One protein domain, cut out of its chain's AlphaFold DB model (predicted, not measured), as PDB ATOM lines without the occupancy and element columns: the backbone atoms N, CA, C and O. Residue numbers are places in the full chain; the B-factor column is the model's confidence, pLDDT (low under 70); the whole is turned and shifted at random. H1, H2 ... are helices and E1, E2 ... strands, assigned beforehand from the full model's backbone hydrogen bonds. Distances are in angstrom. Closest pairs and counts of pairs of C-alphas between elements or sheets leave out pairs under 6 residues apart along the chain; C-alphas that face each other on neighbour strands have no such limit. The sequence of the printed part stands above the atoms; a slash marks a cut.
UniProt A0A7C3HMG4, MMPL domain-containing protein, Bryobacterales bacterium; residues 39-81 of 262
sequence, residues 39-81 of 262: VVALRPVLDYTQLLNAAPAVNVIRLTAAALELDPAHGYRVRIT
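What this domain is: This is residues 39 to 81 of the 262 residues of the protein "MMPL domain-containing protein" of Bryobacterales bacterium (UniProt A0A7C3HMG4). This rod has little regular structure: one helix, H1, lies lengthwise, and the chain folds back at both of its ends, as the loop of residues 39 to 54 before it and as the short strand E1 after it. The printed part has 43 residues, with H1 and then E1 holding only 17 of them, a mixed class. It is loose, with a radius of gyration of the C-alphas of 12.2 A, and spans 38 by 17 by 13 A.

Where its parts are: Find C-alpha 55 at (354.009, 217.251, 201.160); from there H1, residues 55 to 67, runs 18.0 A to C-alpha 67 at (340.646, 220.554, 189.554). Look next at E1, residues 76 to 79, which ends at C-alpha 79 at (342.753, 207.522, 197.589).

How they stand to each other: In H1 every O i to N i+4 pair is within hydrogen-bond range. A short link of 8 residues leads to E1, which pairs with no named strand. Their closest C-alphas, those of Ala 65 and Val 78, are 7.4 A apart.

The domain as a whole: The C-alphas farthest apart, those of Thr 49 and Gly 75, are 38.4 A apart. The printed part has no cut, and no printed residue is under 70 in pLDDT.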
ATOM      1  N   VAL A  39     343.854 202.216 188.890       76.06
ATOM      2  CA  VAL A  39     345.134 202.418 189.555       76.06
ATOM      3  C   VAL A  39     346.065 203.276 188.717       76.06
ATOM      4  O   VAL A  39     346.299 202.958 187.558       76.06
ATOM      5  N   VAL A  40     346.602 204.346 189.307       78.56
ATOM      6  CA  VAL A  40     347.590 205.224 188.657       78.56
ATOM      7  C   VAL A  40     348.857 205.240 189.496       78.56
ATOM      8  O   VAL A  40     348.814 205.481 190.696       78.56
ATOM      9  N   ALA A  41     350.000 204.971 188.888       78.12
ATOM     10  CA  ALA A  41     351.260 204.934 189.610       78.12
ATOM     11  C   ALA A  41     352.137 206.122 189.214       78.12
ATOM     12  O   ALA A  41     352.385 206.332 188.030       78.12
ATOM     13  N   LEU A  42     352.610 206.890 190.196       76.12
ATOM     14  CA  LEU A  42     353.361 208.132 189.988       76.12
ATOM     15  C   LEU A  42     354.620 208.104 190.842       76.12
ATOM     16  O   LEU A  42     354.505 207.855 192.032       76.12
ATOM     17  N   ARG A  43     355.806 208.380 190.290       77.44
ATOM     18  CA  ARG A  43     357.052 208.436 191.072       77.44
ATOM     19  C   ARG A  43     357.385 209.889 191.438       77.44
ATOM     20  O   ARG A  43     357.832 210.616 190.552       77.44
ATOM     21  N   PRO A  44     357.198 210.321 192.698       80.44
ATOM     22  CA  PRO A  44     357.551 211.675 193.099       80.44
ATOM     23  C   PRO A  44     359.070 211.831 193.214       80.44
ATOM     24  O   PRO A  44     359.779 210.892 193.588       80.44
ATOM     25  N   VAL A  45     359.563 213.030 192.914       80.88
ATOM     26  CA  VAL A  45     360.910 213.459 193.304       80.88
ATOM     27  C   VAL A  45     360.806 213.959 194.743       80.88
ATOM     28  O   VAL A  45     360.007 214.851 195.018       80.88
ATOM     29  N   LEU A  46     361.549 213.336 195.657       81.88
ATOM     30  CA  LEU A  46     361.540 213.671 197.080       81.88
ATOM     31  C   LEU A  46     362.823 214.409 197.439       81.88
ATOM     32  O   LEU A  46     363.913 213.971 197.071       81.88
ATOM     33  N   ASP A  47     362.674 215.494 198.189       81.56
ATOM     34  CA  ASP A  47     363.784 216.225 198.783       81.56
ATOM     35  C   ASP A  47     364.026 215.716 200.209       81.56
ATOM     36  O   ASP A  47     363.296 216.055 201.137       81.56
ATOM     37  N   TYR A  48     365.042 214.871 200.384       78.81
ATOM     38  CA  TYR A  48     365.380 214.276 201.681       78.81
ATOM     39  C   TYR A  48     366.053 215.250 202.655       78.81
ATOM     40  O   TYR A  48     366.326 214.861 203.788       78.81
ATOM     41  N   THR A  49     366.302 216.499 202.249       77.25
ATOM     42  CA  THR A  49     366.737 217.545 203.187       77.25
ATOM     43  C   THR A  49     365.588 218.026 204.073       77.25
ATOM     44  O   THR A  49     365.821 218.535 205.166       77.25
ATOM     45  N   GLN A  50     364.338 217.811 203.647       74.44
ATOM     46  CA  GLN A  50     363.145 218.222 204.376       74.44
ATOM     47  C   GLN A  50     362.463 217.033 205.049       74.44
ATOM     48  O   GLN A  50     362.272 215.973 204.452       74.44
ATOM     49  N   LEU A  51     362.002 217.231 206.285       74.19
ATOM     50  CA  LEU A  51     361.298 216.188 207.036       74.19
ATOM     51  C   LEU A  51     359.944 215.816 206.396       74.19
ATOM     52  O   LEU A  51     359.573 214.647 206.356       74.19
ATOM     53  N   LEU A  52     359.215 216.799 205.854       81.69
ATOM     54  CA  LEU A  52     357.925 216.605 205.171       81.69
ATOM     55  C   LEU A  52     358.092 216.517 203.643       81.69
ATOM     56  O   LEU A  52     357.370 217.162 202.883       81.69
ATOM     57  N   ASN A  53     359.039 215.700 203.186       82.50
ATOM     58  CA  ASN A  53     359.438 215.598 201.777       82.50
ATOM     59  C   ASN A  53     358.316 215.203 200.793       82.50
ATOM     60  O   ASN A  53     358.393 215.532 199.611       82.50
ATOM     61  N   ALA A  54     357.262 214.522 201.253       85.75
ATOM     62  CA  ALA A  54     356.137 214.116 200.409       85.75
ATOM     63  C   ALA A  54     355.027 215.176 200.303       85.75
ATOM     64  O   ALA A  54     354.145 215.041 199.450       85.75
ATOM     65  N   ALA A  55     355.060 216.234 201.123       87.00
ATOM     66  CA  ALA A  55     354.009 217.251 201.160       87.00
ATOM     67  C   ALA A  55     353.748 217.911 199.790       87.00
ATOM     68  O   ALA A  55     352.580 217.981 199.396       87.00
ATOM     69  N   PRO A  56     354.773 218.330 199.012       87.81
ATOM     70  CA  PRO A  56     354.544 218.957 197.710       87.81
ATOM     71  C   PRO A  56     353.849 218.006 196.731       87.81
ATOM     72  O   PRO A  56     352.868 218.376 196.088       87.81
ATOM     73  N   ALA A  57     354.303 216.750 196.667       86.50
ATOM     74  CA  ALA A  57     353.742 215.743 195.772       86.50
ATOM     75  C   ALA A  57     352.294 215.378 196.141       86.50
ATOM     76  O   ALA A  57     351.430 215.309 195.268       86.50
ATOM     77  N   VAL A  58     352.010 215.182 197.433       88.56
ATOM     78  CA  VAL A  58     350.654 214.891 197.922       88.56
ATOM     79  C   VAL A  58     349.711 216.059 197.634       88.56
ATOM     80  O   VAL A  58     348.594 215.832 197.166       88.56
ATOM     81  N   ASN A  59     350.153 217.298 197.863       90.50
ATOM     82  CA  ASN A  59     349.345 218.487 197.603       90.50
ATOM     83  C   ASN A  59     349.027 218.649 196.118       90.50
ATOM     84  O   ASN A  59     347.869 218.878 195.784       90.50
ATOM     85  N   VAL A  60     350.003 218.451 195.226       89.62
ATOM     86  CA  VAL A  60     349.762 218.486 193.775       89.62
ATOM     87  C   VAL A  60     348.723 217.443 193.374       89.62
ATOM     88  O   VAL A  60     347.773 217.776 192.678       89.62
ATOM     89  N   ILE A  61     348.827 216.202 193.862       88.62
ATOM     90  CA  ILE A  61     347.838 215.158 193.545       88.62
ATOM     91  C   ILE A  61     346.439 215.557 194.038       88.62
ATOM     92  O   ILE A  61     345.465 215.384 193.306       88.62
ATOM     93  N   ARG A  62     346.324 216.098 195.259       89.69
ATOM     94  CA  ARG A  62     345.038 216.546 195.822       89.69
ATOM     95  C   ARG A  62     344.446 217.718 195.035       89.69
ATOM     96  O   ARG A  62     343.252 217.698 194.754       89.69
ATOM     97  N   LEU A  63     345.267 218.694 194.650       91.50
ATOM     98  CA  LEU A  63     344.848 219.850 193.858       91.50
ATOM     99  C   LEU A  63     344.423 219.450 192.445       91.50
ATOM    100  O   LEU A  63     343.361 219.867 191.999       91.50
ATOM    101  N   THR A  64     345.186 218.592 191.764       88.44
ATOM    102  CA  THR A  64     344.820 218.080 190.435       88.44
ATOM    103  C   THR A  64     343.542 217.249 190.493       88.44
ATOM    104  O   THR A  64     342.689 217.373 189.623       88.44
ATOM    105  N   ALA A  65     343.370 216.423 191.530       88.44
ATOM    106  CA  ALA A  65     342.136 215.666 191.724       88.44
ATOM    107  C   ALA A  65     340.919 216.583 191.925       88.44
ATOM    108  O   ALA A  65     339.866 216.316 191.353       88.44
ATOM    109  N   ALA A  66     341.074 217.666 192.694       88.56
ATOM    110  CA  ALA A  66     340.028 218.669 192.871       88.56
ATOM    111  C   ALA A  66     339.741 219.444 191.573       88.56
ATOM    112  O   ALA A  66     338.581 219.626 191.225       88.56
ATOM    113  N   ALA A  67     340.778 219.842 190.828       90.25
ATOM    114  CA  ALA A  67     340.646 220.554 189.554       90.25
ATOM    115  C   ALA A  67     339.980 219.713 188.452       90.25
ATOM    116  O   ALA A  67     339.355 220.261 187.552       90.25
ATOM    117  N   LEU A  68     340.109 218.386 188.525       88.38
ATOM    118  CA  LEU A  68     339.441 217.431 187.638       88.38
ATOM    119  C   LEU A  68     338.066 216.979 188.163       88.38
ATOM    120  O   LEU A  68     337.513 216.016 187.632       88.38
ATOM    121  N   GLU A  69     337.554 217.609 189.227       87.94
ATOM    122  CA  GLU A  69     336.259 217.288 189.847       87.94
ATOM    123  C   GLU A  69     336.139 215.802 190.244       87.94
ATOM    124  O   GLU A  69     335.065 215.198 190.240       87.94
ATOM    125  N   LEU A  70     337.263 215.174 190.614       83.19
ATOM    126  CA  LEU A  70     337.318 213.776 191.050       83.19
ATOM    127  C   LEU A  70     336.891 213.653 192.518       83.19
ATOM    128  O   LEU A  70     337.660 213.225 193.382       83.19
ATOM    129  N   ASP A  71     335.651 214.025 192.799       81.44
ATOM    130  CA  ASP A  71     335.077 214.041 194.137       81.44
ATOM    131  C   ASP A  71     333.882 213.073 194.279       81.44
ATOM    132  O   ASP A  71     333.372 212.517 193.293       81.44
ATOM    133  N   PRO A  72     333.412 212.829 195.519       78.12
ATOM    134  CA  PRO A  72     332.256 211.972 195.744       78.12
ATOM    135  C   PRO A  72     330.965 212.490 195.100       78.12
ATOM    136  O   PRO A  72     330.080 211.671 194.845       78.12
ATOM    137  N   ALA A  73     330.850 213.798 194.841       76.94
ATOM    138  CA  ALA A  73     329.682 214.397 194.200       76.94
ATOM    139  C   ALA A  73     329.596 213.999 192.721       76.94
ATOM    140  O   ALA A  73     328.500 213.736 192.247       76.94
ATOM    141  N   HIS A  74     330.726 213.811 192.039       78.00
ATOM    142  CA  HIS A  74     330.811 213.305 190.662       78.00
ATOM    143  C   HIS A  74     330.959 211.776 190.588       78.00
ATOM    144  O   HIS A  74     331.148 211.188 189.519       78.00
ATOM    145  N   GLY A  75     330.834 211.096 191.731       77.81
ATOM    146  CA  GLY A  75     330.885 209.643 191.825       77.81
ATOM    147  C   GLY A  75     332.298 209.066 191.819       77.81
ATOM    148  O   GLY A  75     332.443 207.866 191.590       77.81
ATOM    149  N   TYR A  76     333.332 209.859 192.103       79.12
ATOM    150  CA  TYR A  76     334.715 209.395 192.212       79.12
ATOM    151  C   TYR A  76     335.197 209.416 193.666       79.12
ATOM    152  O   TYR A  76     334.895 210.302 194.457       79.12
ATOM    153  N   ARG A  77     335.975 208.407 194.060       79.94
ATOM    154  CA  ARG A  77     336.692 208.398 195.337       79.94
ATOM    155  C   ARG A  77     338.177 208.248 195.066       79.94
ATOM    156  O   ARG A  77     338.620 207.168 194.676       79.94
ATOM    157  N   VAL A  78     338.924 209.315 195.321       84.19
ATOM    158  CA  VAL A  78     340.382 209.346 195.196       84.19
ATOM    159  C   VAL A  78     341.014 208.916 196.514       84.19
ATOM    160  O   VAL A  78     340.696 209.452 197.575       84.19
ATOM    161  N   ARG A  79     341.914 207.934 196.459       86.00
ATOM    162  CA  ARG A  79     342.753 207.522 197.589       86.00
ATOM    163  C   ARG A  79     344.207 207.497 197.148       86.00
ATOM    164  O   ARG A  79     344.531 206.904 196.119       86.00
ATOM    165  N   ILE A  80     345.062 208.122 197.948       87.75
ATOM    166  CA  ILE A  80     346.511 208.169 197.756       87.75
ATOM    167  C   ILE A  80     347.131 207.237 198.798       87.75
ATOM    168  O   ILE A  80     346.650 207.172 199.926       87.75
ATOM    169  N   THR A  81     348.146 206.469 198.418       85.69
ATOM    170  CA  THR A  81     348.855 205.577 199.339       85.69
ATOM    171  C   THR A  81     350.285 205.351 198.868       85.69
ATOM    172  O   THR A  81     350.611 205.623 197.707       85.69
TER     173      THR A  81